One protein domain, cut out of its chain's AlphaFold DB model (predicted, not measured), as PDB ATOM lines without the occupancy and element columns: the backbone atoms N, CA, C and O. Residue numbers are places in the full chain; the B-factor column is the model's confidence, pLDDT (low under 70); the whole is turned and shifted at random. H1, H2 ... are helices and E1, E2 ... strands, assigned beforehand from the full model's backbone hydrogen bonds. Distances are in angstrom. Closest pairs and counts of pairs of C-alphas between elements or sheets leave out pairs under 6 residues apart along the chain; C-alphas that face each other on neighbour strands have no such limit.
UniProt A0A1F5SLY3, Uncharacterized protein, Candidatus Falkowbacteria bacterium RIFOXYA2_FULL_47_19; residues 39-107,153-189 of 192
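This is residues 39 to 107 and 153 to 189 of the 192 residues of an uncharacterized protein of Candidatus Falkowbacteria bacterium RIFOXYA2_FULL_47_19 (UniProt A0A1F5SLY3). A small, strongly twisted sheet of three strands, E2, E1 and E3, has helix H3 over one face, with the short strand pair E4 and E5 close to H3. Two short helices, H2 and H4, touch each other and graze the sheet, while a loop with H1 reaches away from it and makes one end of the longest axis. The 106 printed residues include E1, H1, E2, H2, E3, H3, E4, H4 and E5 in that order, four named helices and five named strands, of mixed class; both sheets are antiparallel. The whole is compact, with a radius of gyration of the C-alphas of 13.7 A and spans of 45 by 34 by 26 A.

E1, residues 39 to 46, is the inner strand between the edge strands E2, residues 67 to 72, and E3, residues 89 to 96. N 42 and O 71, 2.8 A apart, are within hydrogen-bond range between E1 and E2, as are N 43 and O 92, 2.8 A, between E1 and E3. E3 bends by 56 degrees at residue 93, and its residues 93 to 94 pair in parallel with residues 180 to 181. H1, residues 55 to 60, is not on this sheet. H2, residues 83 to 88, only grazes it with residues 85 to 88; E2, H2 and E3 form a split strand-helix-strand unit, two strands running the same way with E1 between them, and its crossover is right-handed. H3, residues 98 to 105, is on the sheet at a height of 8.4 A, only just over E1, on which 3 of its 8 C-alphas fall; it runs along the strands, at 7 degrees to E1 on the local plane. E4, residues 153 to 155, comes closest to H3 at the C-alphas of Tyr 153 and Leu 104, 5.4 A apart. H4, residues 167 to 171, grazes the sheet with residues 167 to 170 and touches H2, the closest C-alphas being those of Leu 170 and Ile 87, 5.0 A. E5, residues 186 to 188, is antiparallel to E4, with N 187 and O 154 at 2.9 A. Every O i to N i+4 pair is within range in H2 and H3, against 0 of 2 in H1 and 0 of 1 in H4, which each have 2 O i to N i+3 pairs within range.

E1 begins at C-alpha 39, (-21.147, 32.755, -53.264), and spans 21.6 A; E2 spans 13.8 A, E3 19.2 A and H3 10.8 A. E5 ends at C-alpha 188, (-29.204, 51.487, -47.739).

The C-alphas of Ser 54 and Gly 76 are farthest apart, at 45.0 A. Residues 108 to 152 are not printed, and C-alphas 107 and 153 are 8.3 A apart across the cut. The links from E4 to H4 and from H4 to E5 are long. Residues 50 to 53, 55 to 59 and 76 have a pLDDT under 70.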
ATOM      1  N   ALA A  39     -22.305  33.371 -53.887       94.69
ATOM      2  CA  ALA A  39     -21.147  32.755 -53.264       94.69
ATOM      3  C   ALA A  39     -21.067  33.154 -51.790       94.69
ATOM      4  O   ALA A  39     -21.668  34.139 -51.361       94.69
ATOM      5  N   LEU A  40     -20.323  32.371 -51.014       95.31
ATOM      6  CA  LEU A  40     -20.096  32.638 -49.602       95.31
ATOM      7  C   LEU A  40     -18.915  33.601 -49.441       95.31
ATOM      8  O   LEU A  40     -17.836  33.372 -49.989       95.31
ATOM      9  N   TYR A  41     -19.118  34.672 -48.685       95.56
ATOM     10  CA  TYR A  41     -18.118  35.685 -48.368       95.56
ATOM     11  C   TYR A  41     -17.961  35.803 -46.856       95.56
ATOM     12  O   TYR A  41     -18.938  35.730 -46.117       95.56
ATOM     13  N   GLU A  42     -16.741  36.051 -46.396       95.56
ATOM     14  CA  GLU A  42     -16.487  36.557 -45.052       95.56
ATOM     15  C   GLU A  42     -16.350  38.076 -45.114       95.56
ATOM     16  O   GLU A  42     -15.479  38.614 -45.803       95.56
ATOM     17  N   VAL A  43     -17.242  38.764 -44.411       95.94
ATOM     18  CA  VAL A  43     -17.432  40.211 -44.452       95.94
ATOM     19  C   VAL A  43     -16.959  40.798 -43.129       95.94
ATOM     20  O   VAL A  43     -17.519  40.482 -42.082       95.94
ATOM     21  N   ALA A  44     -15.934  41.650 -43.169       95.62
ATOM     22  CA  ALA A  44     -15.477  42.395 -42.002       95.62
ATOM     23  C   ALA A  44     -16.300  43.677 -41.851       95.62
ATOM     24  O   ALA A  44     -16.254  44.571 -42.703       95.62
ATOM     25  N   VAL A  45     -17.035  43.747 -40.750       94.75
ATOM     26  CA  VAL A  45     -17.982  44.805 -40.419       94.75
ATOM     27  C   VAL A  45     -17.440  45.639 -39.268       94.75
ATOM     28  O   VAL A  45     -16.902  45.127 -38.279       94.75
ATOM     29  N   PHE A  46     -17.602  46.946 -39.400       92.38
ATOM     30  CA  PHE A  46     -17.231  47.906 -38.384       92.38
ATOM     31  C   PHE A  46     -18.201  47.825 -37.194       92.38
ATOM     32  O   PHE A  46     -19.411  47.976 -37.352       92.38
ATOM     33  N   ALA A  47     -17.674  47.541 -36.002       87.69
ATOM     34  CA  ALA A  47     -18.468  47.232 -34.806       87.69
ATOM     35  C   ALA A  47     -18.616  48.412 -33.825       87.69
ATOM     36  O   ALA A  47     -19.190  48.251 -32.751       87.69
ATOM     37  N   HIS A  48     -18.059  49.579 -34.146       82.12
ATOM     38  CA  HIS A  48     -18.123  50.777 -33.307       82.12
ATOM     39  C   HIS A  48     -18.071  52.026 -34.181       82.12
ATOM     40  O   HIS A  48     -17.495  51.967 -35.254       82.12
ATOM     41  N   ASP A  49     -18.586  53.168 -33.740       75.88
ATOM     42  CA  ASP A  49     -18.379  54.408 -34.493       75.88
ATOM     43  C   ASP A  49     -16.953  54.942 -34.285       75.88
ATOM     44  O   ASP A  49     -16.390  54.860 -33.187       75.88
ATOM     45  N   GLN A  50     -16.344  55.460 -35.353       64.25
ATOM     46  CA  GLN A  50     -15.209  56.374 -35.251       64.25
ATOM     47  C   GLN A  50     -15.721  57.808 -35.435       64.25
ATOM     48  O   GLN A  50     -16.564  58.077 -36.296       64.25
ATOM     49  N   GLY A  51     -15.247  58.710 -34.578       64.12
ATOM     50  CA  GLY A  51     -15.532  60.140 -34.668       64.12
ATOM     51  C   GLY A  51     -16.846  60.603 -34.041       64.12
ATOM     52  O   GLY A  51     -17.630  59.826 -33.494       64.12
ATOM     53  N   ASP A  52     -17.046  61.916 -34.093       68.06
ATOM     54  CA  ASP A  52     -18.286  62.571 -33.693       68.06
ATOM     55  C   ASP A  52     -19.329  62.525 -34.831       68.06
ATOM     56  O   ASP A  52     -19.162  61.846 -35.846       68.06
ATOM     57  N   ASN A  53     -20.461  63.207 -34.654       66.56
ATOM     58  CA  ASN A  53     -21.502  63.314 -35.683       66.56
ATOM     59  C   ASN A  53     -21.369  64.604 -36.515       66.56
ATOM     60  O   ASN A  53     -22.372  65.135 -36.994       66.56
ATOM     61  N   SER A  54     -20.155  65.146 -36.666       71.25
ATOM     62  CA  SER A  54     -19.923  66.330 -37.502       71.25
ATOM     63  C   SER A  54     -20.047  66.010 -38.999       71.25
ATOM     64  O   SER A  54     -19.827  64.885 -39.445       71.25
ATOM     65  N   ALA A  55     -20.377  67.020 -39.810       66.75
ATOM     66  CA  ALA A  55     -20.491  66.868 -41.265       66.75
ATOM     67  C   ALA A  55     -19.170  66.444 -41.936       66.75
ATOM     68  O   ALA A  55     -19.185  65.767 -42.960       66.75
ATOM     69  N   GLU A  56     -18.034  66.826 -41.351       65.94
ATOM     70  CA  GLU A  56     -16.701  66.465 -41.838       65.94
ATOM     71  C   GLU A  56     -16.341  65.015 -41.471       65.94
ATOM     72  O   GLU A  56     -15.837  64.278 -42.319       65.94
ATOM     73  N   SER A  57     -16.715  64.563 -40.266       65.81
ATOM     74  CA  SER A  57     -16.630  63.154 -39.855       65.81
ATOM     75  C   SER A  57     -17.506  62.253 -40.729       65.81
ATOM     76  O   SER A  57     -17.069  61.192 -41.154       65.81
ATOM     77  N   LEU A  58     -18.720  62.673 -41.100       68.25
ATOM     78  CA  LEU A  58     -19.624  61.847 -41.918       68.25
ATOM     79  C   LEU A  58     -19.071  61.494 -43.310       68.25
ATOM     80  O   LEU A  58     -19.469  60.466 -43.868       68.25
ATOM     81  N   LYS A  59     -18.174  62.329 -43.851       67.94
ATOM     82  CA  LYS A  59     -17.519  62.110 -45.149       67.94
ATOM     83  C   LYS A  59     -16.386  61.092 -45.083       67.94
ATOM     84  O   LYS A  59     -16.180  60.361 -46.050       67.94
ATOM     85  N   ASN A  60     -15.681  61.032 -43.955       71.69
ATOM     86  CA  ASN A  60     -14.427  60.289 -43.830       71.69
ATOM     87  C   ASN A  60     -14.519  59.081 -42.892       71.69
ATOM     88  O   ASN A  60     -13.763  58.123 -43.059       71.69
ATOM     89  N   ASP A  61     -15.455  59.094 -41.946       80.56
ATOM     90  CA  ASP A  61     -15.495  58.119 -40.869       80.56
ATOM     91  C   ASP A  61     -16.451  56.976 -41.184       80.56
ATOM     92  O   ASP A  61     -17.619  57.152 -41.548       80.56
ATOM     93  N   MET A  62     -15.929  55.770 -40.988       84.81
ATOM     94  CA  MET A  62     -16.715  54.547 -41.013       84.81
ATOM     95  C   MET A  62     -17.633  54.522 -39.792       84.81
ATOM     96  O   MET A  62     -17.208  54.801 -38.664       84.81
ATOM     97  N   LYS A  63     -18.896  54.177 -40.024       87.06
ATOM     98  CA  LYS A  63     -19.893  54.028 -38.963       87.06
ATOM     99  C   LYS A  63     -20.167  52.555 -38.694       87.06
ATOM    100  O   LYS A  63     -19.814  51.681 -39.490       87.06
ATOM    101  N   ILE A  64     -20.788  52.277 -37.555       89.94
ATOM    102  CA  ILE A  64     -21.218  50.932 -37.191       89.94
ATOM    103  C   ILE A  64     -22.049  50.297 -38.320       89.94
ATOM    104  O   ILE A  64     -22.896  50.944 -38.946       89.94
ATOM    105  N   GLY A  65     -21.757  49.029 -38.605       92.00
ATOM    106  CA  GLY A  65     -22.368  48.275 -39.696       92.00
ATOM    107  C   GLY A  65     -21.672  48.433 -41.050       92.00
ATOM    108  O   GLY A  65     -21.986  47.683 -41.976       92.00
ATOM    109  N   ASP A  66     -20.722  49.361 -41.201       93.94
ATOM    110  CA  ASP A  66     -20.041  49.555 -42.480       93.94
ATOM    111  C   ASP A  66     -19.110  48.391 -42.817       93.94
ATOM    112  O   ASP A  66     -18.358  47.892 -41.977       93.94
ATOM    113  N   VAL A  67     -19.136  47.974 -44.083       94.56
ATOM    114  CA  VAL A  67     -18.277  46.902 -44.586       94.56
ATOM    115  C   VAL A  67     -16.921  47.468 -44.989       94.56
ATOM    116  O   VAL A  67     -16.816  48.343 -45.856       94.56
ATOM    117  N   LEU A  68     -15.863  46.937 -44.377       92.12
ATOM    118  CA  LEU A  68     -14.491  47.340 -44.669       92.12
ATOM    119  C   LEU A  68     -13.918  46.537 -45.838       92.12
ATOM    120  O   LEU A  68     -13.490  47.103 -46.842       92.12
ATOM    121  N   ILE A  69     -13.922  45.216 -45.684       93.12
ATOM    122  CA  ILE A  69     -13.326  44.260 -46.612       93.12
ATOM    123  C   ILE A  69     -14.170  42.989 -46.641       93.12
ATOM    124  O   ILE A  69     -14.765  42.592 -45.639       93.12
ATOM    125  N   MET A  70     -14.199  42.343 -47.801       94.31
ATOM    126  CA  MET A  70     -14.854  41.059 -47.997       94.31
ATOM    127  C   MET A  70     -13.877  40.092 -48.644       94.31
ATOM    128  O   MET A  70     -13.128  40.467 -49.547       94.31
ATOM    129  N   LYS A  71     -13.890  38.845 -48.188       93.94
ATOM    130  CA  LYS A  71     -13.077  37.766 -48.746       93.94
ATOM    131  C   LYS A  71     -14.016  36.675 -49.246       93.94
ATOM    132  O   LYS A  71     -14.805  36.145 -48.471       93.94
ATOM    133  N   LYS A  72     -13.955  36.361 -50.540       93.75
ATOM    134  CA  LYS A  72     -14.725  35.258 -51.128       93.75
ATOM    135  C   LYS A  72     -14.166  33.934 -50.618       93.75
ATOM    136  O   LYS A  72     -12.952  33.729 -50.661       93.75
ATOM    137  N   GLN A  73     -15.028  33.052 -50.131       89.94
ATOM    138  CA  GLN A  73     -14.619  31.720 -49.715       89.94
ATOM    139  C   GLN A  73     -14.459  30.843 -50.960       89.94
ATOM    140  O   GLN A  73     -15.415  30.589 -51.690       89.94
ATOM    141  N   GLU A  74     -13.230  30.405 -51.215       86.94
ATOM    142  CA  GLU A  74     -12.905  29.486 -52.305       86.94
ATOM    143  C   GLU A  74     -12.777  28.058 -51.764       86.94
ATOM    144  O   GLU A  74     -12.312  27.843 -50.641       86.94
ATOM    145  N   GLU A  75     -13.175  27.064 -52.560       77.12
ATOM    146  CA  GLU A  75     -13.073  25.654 -52.173       77.12
ATOM    147  C   GLU A  75     -11.630  25.281 -51.800       77.12
ATOM    148  O   GLU A  75     -10.675  25.572 -52.520       77.12
ATOM    149  N   GLY A  76     -11.462  24.647 -50.636       67.12
ATOM    150  CA  GLY A  76     -10.156  24.209 -50.141       67.12
ATOM    151  C   GLY A  76      -9.256  25.315 -49.576       67.12
ATOM    152  O   GLY A  76      -8.174  25.000 -49.078       67.12
ATOM    153  N   LYS A  77      -9.682  26.588 -49.586       79.00
ATOM    154  CA  LYS A  77      -8.947  27.685 -48.939       79.00
ATOM    155  C   LYS A  77      -9.616  28.087 -47.630       79.00
ATOM    156  O   LYS A  77     -10.744  28.567 -47.603       79.00
ATOM    157  N   ILE A  78      -8.881  27.933 -46.531       70.62
ATOM    158  CA  ILE A  78      -9.264  28.519 -45.246       70.62
ATOM    159  C   ILE A  78      -8.887  29.998 -45.302       70.62
ATOM    160  O   ILE A  78      -7.706  30.341 -45.370       70.62
ATOM    161  N   LEU A  79      -9.890  30.872 -45.278       79.81
ATOM    162  CA  LEU A  79      -9.671  32.300 -45.096       79.81
ATOM    163  C   LEU A  79      -9.126  32.525 -43.682       79.81
ATOM    164  O   LEU A  79      -9.760  32.179 -42.689       79.81
ATOM    165  N   GLN A  80      -7.908  33.058 -43.588       85.44
ATOM    166  CA  GLN A  80      -7.295  33.378 -42.305       85.44
ATOM    167  C   GLN A  80      -7.390  34.879 -42.050       85.44
ATOM    168  O   GLN A  80      -6.881  35.702 -42.815       85.44
ATOM    169  N   TRP A  81      -8.059  35.220 -40.957       91.19
ATOM    170  CA  TRP A  81      -8.024  36.550 -40.367       91.19
ATOM    171  C   TRP A  81      -6.960  36.580 -39.284       91.19
ATOM    172  O   TRP A  81      -6.874  35.662 -38.461       91.19
ATOM    173  N   SER A  82      -6.167  37.645 -39.266       92.31
ATOM    174  CA  SER A  82      -5.239  37.894 -38.169       92.31
ATOM    175  C   SER A  82      -6.001  38.080 -36.855       92.31
ATOM    176  O   SER A  82      -7.159  38.503 -36.832       92.31
ATOM    177  N   THR A  83      -5.342  37.798 -35.731       91.25
ATOM    178  CA  THR A  83      -5.921  38.029 -34.400       91.25
ATOM    179  C   THR A  83      -6.371  39.480 -34.230       91.25
ATOM    180  O   THR A  83      -7.446  39.720 -33.695       91.25
ATOM    181  N   THR A  84      -5.597  40.440 -34.746       91.50
ATOM    182  CA  THR A  84      -5.950  41.864 -34.711       91.50
ATOM    183  C   THR A  84      -7.240  42.140 -35.476       91.50
ATOM    184  O   THR A  84      -8.153  42.724 -34.906       91.50
ATOM    185  N   GLU A  85      -7.374  41.665 -36.719       91.88
ATOM    186  CA  GLU A  85      -8.613  41.846 -37.494       91.88
ATOM    187  C   GLU A  85      -9.821  41.220 -36.785       91.88
ATOM    188  O   GLU A  85     -10.880  41.838 -36.717       91.88
ATOM    189  N   ARG A  86      -9.648  40.030 -36.196       92.19
ATOM    190  CA  ARG A  86     -10.705  39.348 -35.431       92.19
ATOM    191  C   ARG A  86     -11.082  40.065 -34.135       92.19
ATOM    192  O   ARG A  86     -12.127  39.768 -33.576       92.19
ATOM    193  N   ILE A  87     -10.247  40.951 -33.619       91.06
ATOM    194  CA  ILE A  87     -10.572  41.749 -32.431       91.06
ATOM    195  C   ILE A  87     -11.152  43.108 -32.843       91.06
ATOM    196  O   ILE A  87     -11.991  43.675 -32.144       91.06
ATOM    197  N   SER A  88     -10.713  43.641 -33.983       89.75
ATOM    198  CA  SER A  88     -11.129  44.950 -34.484       89.75
ATOM    199  C   SER A  88     -12.489  44.933 -35.179       89.75
ATOM    200  O   SER A  88     -13.200  45.935 -35.114       89.75
ATOM    201  N   PHE A  89     -12.852  43.827 -35.829       93.88
ATOM    202  CA  PHE A  89     -14.027  43.752 -36.694       93.88
ATOM    203  C   PHE A  89     -14.932  42.578 -36.336       93.88
ATOM    204  O   PHE A  89     -14.474  41.512 -35.915       93.88
ATOM    205  N   LEU A  90     -16.228  42.771 -36.564       95.12
ATOM    206  CA  LEU A  90     -17.191  41.681 -36.581       95.12
ATOM    207  C   LEU A  90     -17.109  40.995 -37.948       95.12
ATOM    208  O   LEU A  90     -17.329  41.639 -38.970       95.12
ATOM    209  N   ILE A  91     -16.777  39.708 -37.980       95.62
ATOM    210  CA  ILE A  91     -16.657  38.935 -39.219       95.62
ATOM    211  C   ILE A  91     -17.922  38.098 -39.390       95.62
ATOM    212  O   ILE A  91     -18.199  37.205 -38.591       95.62
ATOM    213  N   LEU A  92     -18.678  38.375 -40.450       96.12
ATOM    214  CA  LEU A  92     -19.915  37.668 -40.775       96.12
ATOM    215  C   LEU A  92     -19.735  36.823 -42.030       96.12
ATOM    216  O   LEU A  92     -19.145  37.276 -43.009       96.12
ATOM    217  N   LYS A  93     -20.289  35.611 -42.032       96.56
ATOM    218  CA  LYS A  93     -20.430  34.818 -43.257       96.56
ATOM    219  C   LYS A  93     -21.697  35.256 -43.976       96.56
ATOM    220  O   LYS A  93     -22.774  35.221 -43.383       96.56
ATOM    221  N   MET A  94     -21.574  35.663 -45.232       97.31
ATOM    222  CA  MET A  94     -22.686  36.156 -46.035       97.31
ATOM    223  C   MET A  94     -22.756  35.462 -47.391       97.31
ATOM    224  O   MET A  94     -21.751  35.349 -48.086       97.31
ATOM    225  N   GLU A  95     -23.947  35.026 -47.779       97.00
ATOM    226  CA  GLU A  95     -24.231  34.490 -49.103       97.00
ATOM    227  C   GLU A  95     -24.715  35.621 -50.023       97.00
ATOM    228  O   GLU A  95     -25.848  36.101 -49.910       97.00
ATOM    229  N   LEU A  96     -23.834  36.060 -50.925       96.62
ATOM    230  CA  LEU A  96     -24.012  37.264 -51.738       96.62
ATOM    231  C   LEU A  96     -23.770  36.990 -53.224       96.62
ATOM    232  O   LEU A  96     -22.966  36.138 -53.606       96.62
ATOM    233  N   THR A  97     -24.448  37.756 -54.066       95.81
ATOM    234  CA  THR A  97     -24.145  37.915 -55.493       95.81
ATOM    235  C   THR A  97     -23.021  38.940 -55.697       95.81
ATOM    236  O   THR A  97     -22.763  39.776 -54.831       95.81
ATOM    237  N   GLU A  98     -22.369  38.929 -56.862       93.94
ATOM    238  CA  GLU A  98     -21.330  39.926 -57.186       93.94
ATOM    239  C   GLU A  98     -21.887  41.368 -57.198       93.94
ATOM    240  O   GLU A  98     -21.218  42.298 -56.750       93.94
ATOM    241  N   ASP A  99     -23.143  41.559 -57.618       94.38
ATOM    242  CA  ASP A  99     -23.817  42.865 -57.587       94.38
ATOM    243  C   ASP A  99     -24.017  43.376 -56.149       94.38
ATOM    244  O   ASP A  99     -23.884  44.568 -55.865       94.38
ATOM    245  N   GLU A 100     -24.362  42.481 -55.225       96.31
ATOM    246  CA  GLU A 100     -24.529  42.796 -53.802       96.31
ATOM    247  C   GLU A 100     -23.184  43.128 -53.147       96.31
ATOM    248  O   GLU A 100     -23.073  44.112 -52.412       96.31
ATOM    249  N   VAL A 101     -22.140  42.370 -53.485       95.44
ATOM    250  CA  VAL A 101     -20.750  42.653 -53.101       95.44
ATOM    251  C   VAL A 101     -20.343  44.048 -53.570       95.44
ATOM    252  O   VAL A 101     -19.867  44.859 -52.771       95.44
ATOM    253  N   GLN A 102     -20.588  44.374 -54.841       95.00
ATOM    254  CA  GLN A 102     -20.269  45.691 -55.378       95.00
ATOM    255  C   GLN A 102     -20.992  46.795 -54.598       95.00
ATOM    256  O   GLN A 102     -20.353  47.756 -54.166       95.00
ATOM    257  N   LYS A 103     -22.295  46.634 -54.332       95.31
ATOM    258  CA  LYS A 103     -23.086  47.601 -53.554       95.31
ATOM    259  C   LYS A 103     -22.534  47.825 -52.146       95.31
ATOM    260  O   LYS A 103     -22.456  48.976 -51.724       95.31
ATOM    261  N   LEU A 104     -22.114  46.774 -51.440       94.38
ATOM    262  CA  LEU A 104     -21.534  46.893 -50.093       94.38
ATOM    263  C   LEU A 104     -20.190  47.622 -50.068       94.38
ATOM    264  O   LEU A 104     -19.814  48.160 -49.032       94.38
ATOM    265  N   THR A 105     -19.474  47.661 -51.191       92.06
ATOM    266  CA  THR A 105     -18.192  48.377 -51.316       92.06
ATOM    267  C   THR A 105     -18.319  49.768 -51.935       92.06
ATOM    268  O   THR A 105     -17.366  50.545 -51.887       92.06
ATOM    269  N   MET A 106     -19.484  50.099 -52.498       92.50
ATOM    270  CA  MET A 106     -19.709  51.349 -53.214       92.50
ATOM    271  C   MET A 106     -19.822  52.532 -52.247       92.50
ATOM    272  O   MET A 106     -20.546  52.469 -51.248       92.50
ATOM    273  N   ALA A 107     -19.126  53.620 -52.570       91.69
ATOM    274  CA  ALA A 107     -19.248  54.886 -51.862       91.69
ATOM    275  C   ALA A 107     -20.577  55.583 -52.188       91.69
ATOM    276  O   ALA A 107     -21.202  55.320 -53.218       91.69
ATOM    277  N   TYR A 153     -24.166  51.434 -48.441       95.44
ATOM    278  CA  TYR A 153     -24.880  50.358 -47.752       95.44
ATOM    279  C   TYR A 153     -24.143  49.941 -46.477       95.44
ATOM    280  O   TYR A 153     -22.927  50.114 -46.379       95.44
ATOM    281  N   ARG A 154     -24.885  49.390 -45.512       94.69
ATOM    282  CA  ARG A 154     -24.345  48.859 -44.252       94.69
ATOM    283  C   ARG A 154     -25.145  47.659 -43.750       94.69
ATOM    284  O   ARG A 154     -26.293  47.472 -44.147       94.69
ATOM    285  N   ILE A 155     -24.546  46.871 -42.866       95.69
ATOM    286  CA  ILE A 155     -25.233  45.813 -42.118       95.69
ATOM    287  C   ILE A 155     -26.020  46.452 -40.971       95.69
ATOM    288  O   ILE A 155     -25.462  47.253 -40.222       95.69
ATOM    289  N   ARG A 156     -27.294  46.083 -40.815       94.06
ATOM    290  CA  ARG A 156     -28.135  46.515 -39.689       94.06
ATOM    291  C   ARG A 156     -27.764  45.750 -38.431       94.06
ATOM    292  O   ARG A 156     -28.357  44.717 -38.132       94.06
ATOM    293  N   LEU A 157     -26.761  46.232 -37.705       89.69
ATOM    294  CA  LEU A 157     -26.341  45.625 -36.437       89.69
ATOM    295  C   LEU A 157     -27.323  45.907 -35.290       89.69
ATOM    296  O   LEU A 157     -27.204  45.318 -34.221       89.69
ATOM    297  N   GLU A 158     -28.299  46.779 -35.518       84.88
ATOM    298  CA  GLU A 158     -29.385  47.097 -34.596       84.88
ATOM    299  C   GLU A 158     -30.557  46.099 -34.680       84.88
ATOM    300  O   GLU A 158     -31.421  46.100 -33.803       84.88
ATOM    301  N   ASP A 159     -30.596  45.242 -35.711       86.06
ATOM    302  CA  ASP A 159     -31.639  44.225 -35.867       86.06
ATOM    303  C   ASP A 159     -31.584  43.187 -34.729       86.06
ATOM    304  O   ASP A 159     -30.519  42.834 -34.217       86.06
ATOM    305  N   GLU A 160     -32.742  42.605 -34.388       83.88
ATOM    306  CA  GLU A 160     -32.884  41.615 -33.305       83.88
ATOM    307  C   GLU A 160     -31.914  40.429 -33.421       83.88
ATOM    308  O   GLU A 160     -31.486  39.855 -32.422       83.88
ATOM    309  N   ILE A 161     -31.529  40.070 -34.647       86.69
ATOM    310  CA  ILE A 161     -30.592  38.977 -34.927       86.69
ATOM    311  C   ILE A 161     -29.180  39.226 -34.374       86.69
ATOM    312  O   ILE A 161     -28.449  38.256 -34.155       86.69
ATOM    313  N   PHE A 162     -28.820  40.492 -34.148       89.06
ATOM    314  CA  PHE A 162     -27.562  40.932 -33.549       89.06
ATOM    315  C   PHE A 162     -27.766  41.514 -32.143       89.06
ATOM    316  O   PHE A 162     -26.805  41.988 -31.531       89.06
ATOM    317  N   ALA A 163     -28.992  41.469 -31.609       83.19
ATOM    318  CA  ALA A 163     -29.295  42.004 -30.291       83.19
ATOM    319  C   ALA A 163     -28.398  41.370 -29.219       83.19
ATOM    320  O   ALA A 163     -28.247  40.151 -29.133       83.19
ATOM    321  N   GLY A 164     -27.797  42.219 -28.387       81.00
ATOM    322  CA  GLY A 164     -26.878  41.786 -27.333       81.00
ATOM    323  C   GLY A 164     -25.451  41.494 -27.805       81.00
ATOM    324  O   GLY A 164     -24.634  41.058 -26.989       81.00
ATOM    325  N   PHE A 165     -25.121  41.752 -29.076       88.75
ATOM    326  CA  PHE A 165     -23.726  41.838 -29.494       88.75
ATOM    327  C   PHE A 165     -23.035  42.990 -28.757       88.75
ATOM    328  O   PHE A 165     -23.482  44.136 -28.798       88.75
ATOM    329  N   LEU A 166     -21.929  42.668 -28.091       87.62
ATOM    330  CA  LEU A 166     -21.062  43.631 -27.423       87.62
ATOM    331  C   LEU A 166     -19.659  43.495 -27.999       87.62
ATOM    332  O   LEU A 166     -19.153  42.382 -28.150       87.62
ATOM    333  N   ARG A 167     -19.003  44.618 -28.296       84.75
ATOM    334  CA  ARG A 167     -17.668  44.626 -28.910       84.75
ATOM    335  C   ARG A 167     -16.652  43.833 -28.091       84.75
ATOM    336  O   ARG A 167     -15.795  43.162 -28.654       84.75
ATOM    337  N   GLU A 168     -16.758  43.879 -26.769       89.62
ATOM    338  CA  GLU A 168     -15.882  43.174 -25.835       89.62
ATOM    339  C   GLU A 168     -15.909  41.655 -26.058       89.62
ATOM    340  O   GLU A 168     -14.930  40.971 -25.758       89.62
ATOM    341  N   GLN A 169     -16.987  41.119 -26.642       90.31
ATOM    342  CA  GLN A 169     -17.079  39.705 -27.011       90.31
ATOM    343  C   GLN A 169     -16.037  39.321 -28.068       90.31
ATOM    344  O   GLN A 169     -15.546  38.194 -28.023       90.31
ATOM    345  N   LEU A 170     -15.626  40.252 -28.944       91.62
ATOM    346  CA  LEU A 170     -14.610  40.005 -29.977       91.62
ATOM    347  C   LEU A 170     -13.244  39.623 -29.387       91.62
ATOM    348  O   LEU A 170     -12.486  38.887 -30.019       91.62
ATOM    349  N   MET A 171     -12.948  40.048 -28.152       90.00
ATOM    350  CA  MET A 171     -11.729  39.653 -27.432       90.00
ATOM    351  C   MET A 171     -11.707  38.156 -27.097       90.00
ATOM    352  O   MET A 171     -10.636  37.562 -26.993       90.00
ATOM    353  N   ASN A 172     -12.886  37.548 -26.940       91.75
ATOM    354  CA  ASN A 172     -13.048  36.141 -26.572       91.75
ATOM    355  C   ASN A 172     -13.319  35.242 -27.788       91.75
ATOM    356  O   ASN A 172     -13.220  34.019 -27.685       91.75
ATOM    357  N   GLY A 173     -13.652  35.826 -28.941       91.50
ATOM    358  CA  GLY A 173     -13.912  35.097 -30.175       91.50
ATOM    359  C   GLY A 173     -14.874  35.825 -31.108       91.50
ATOM    360  O   GLY A 173     -15.484  36.827 -30.757       91.50
ATOM    361  N   GLN A 174     -15.019  35.293 -32.320       93.44
ATOM    362  CA  GLN A 174     -16.001  35.803 -33.273       93.44
ATOM    363  C   GLN A 174     -17.374  35.213 -32.936       93.44
ATOM    364  O   GLN A 174     -17.479  33.989 -32.828       93.44
ATOM    365  N   PRO A 175     -18.419  36.032 -32.753       92.75
ATOM    366  CA  PRO A 175     -19.776  35.525 -32.624       92.75
ATOM    367  C   PRO A 175     -20.308  35.073 -33.993       92.75
ATOM    368  O   PRO A 175     -19.740  35.381 -35.036       92.75
ATOM    369  N   TYR A 176     -21.422  34.340 -33.992       92.81
ATOM    370  CA  TYR A 176     -22.168  33.965 -35.204       92.81
ATOM    371  C   TYR A 176     -21.397  33.136 -36.255       92.81
ATOM    372  O   TYR A 176     -21.837  33.065 -37.398       92.81
ATOM    373  N   THR A 177     -20.305  32.451 -35.893       90.50
ATOM    374  CA  THR A 177     -19.467  31.676 -36.840       90.50
ATOM    375  C   THR A 177     -20.216  30.581 -37.598       90.50
ATOM    376  O   THR A 177     -19.822  30.231 -38.712       90.50
ATOM    377  N   GLU A 178     -21.286  30.050 -37.004       92.50
ATOM    378  CA  GLU A 178     -22.128  28.993 -37.578       92.50
ATOM    379  C   GLU A 178     -23.297  29.531 -38.412       92.50
ATOM    380  O   GLU A 178     -24.021  28.755 -39.034       92.50
ATOM    381  N   ARG A 179     -23.523  30.852 -38.414       95.06
ATOM    382  CA  ARG A 179     -24.620  31.473 -39.161       95.06
ATOM    383  C   ARG A 179     -24.116  32.020 -40.487       95.06
ATOM    384  O   ARG A 179     -23.054  32.631 -40.554       95.06
ATOM    385  N   VAL A 180     -24.924  31.824 -41.522       96.00
ATOM    386  CA  VAL A 180     -24.751  32.447 -42.833       96.00
ATOM    387  C   VAL A 180     -25.903  33.420 -43.025       96.00
ATOM    388  O   VAL A 180     -27.066  33.032 -42.930       96.00
ATOM    389  N   PHE A 181     -25.570  34.685 -43.236       96.56
ATOM    390  CA  PHE A 181     -26.526  35.755 -43.495       96.56
ATOM    391  C   PHE A 181     -26.664  35.987 -45.002       96.56
ATOM    392  O   PHE A 181     -25.834  35.540 -45.787       96.56
ATOM    393  N   ASP A 182     -27.695  36.706 -45.421       95.81
ATOM    394  CA  ASP A 182     -27.898  37.104 -46.812       95.81
ATOM    395  C   ASP A 182     -28.076  38.626 -46.915       95.81
ATOM    396  O   ASP A 182     -27.895  39.364 -45.945       95.81
ATOM    397  N   TRP A 183     -28.441  39.122 -48.096       96.12
ATOM    398  CA  TRP A 183     -28.735  40.541 -48.310       96.12
ATOM    399  C   TRP A 183     -29.829  41.101 -47.387       96.12
ATOM    400  O   TRP A 183     -29.917  42.313 -47.197       96.12
ATOM    401  N   GLY A 184     -30.656  40.242 -46.785       95.31
ATOM    402  CA  GLY A 184     -31.743  40.635 -45.903       95.31
ATOM    403  C   GLY A 184     -31.286  41.463 -44.709       95.31
ATOM    404  O   GLY A 184     -32.063  42.291 -44.254       95.31
ATOM    405  N   VAL A 185     -30.037  41.323 -44.248       95.75
ATOM    406  CA  VAL A 185     -29.480  42.095 -43.115       95.75
ATOM    407  C   VAL A 185     -28.836  43.425 -43.526       95.75
ATOM    408  O   VAL A 185     -28.318  44.155 -42.684       95.75
ATOM    409  N   VAL A 186     -28.838  43.740 -44.822       96.25
ATOM    410  CA  VAL A 186     -28.234  44.953 -45.381       96.25
ATOM    411  C   VAL A 186     -29.294  46.037 -45.527       96.25
ATOM    412  O   VAL A 186     -30.413  45.779 -45.972       96.25
ATOM    413  N   GLU A 187     -28.938  47.277 -45.209       95.19
ATOM    414  CA  GLU A 187     -29.742  48.451 -45.537       95.19
ATOM    415  C   GLU A 187     -28.966  49.478 -46.354       95.19
ATOM    416  O   GLU A 187     -27.737  49.583 -46.293       95.19
ATOM    417  N   LYS A 188     -29.717  50.270 -47.121       94.50
ATOM    418  CA  LYS A 188     -29.204  51.487 -47.739       94.50
ATOM    419  C   LYS A 188     -29.216  52.593 -46.689       94.50
ATOM    420  O   LYS A 188     -30.241  52.804 -46.046       94.50
ATOM    421  N   LYS A 189     -28.114  53.327 -46.548       89.56
ATOM    422  CA  LYS A 189     -28.078  54.486 -45.655       89.56
ATOM    423  C   LYS A 189     -29.032  55.569 -46.160       89.56
ATOM    424  O   LYS A 189     -29.133  55.811 -47.364       89.56
TER     425      LYS A 189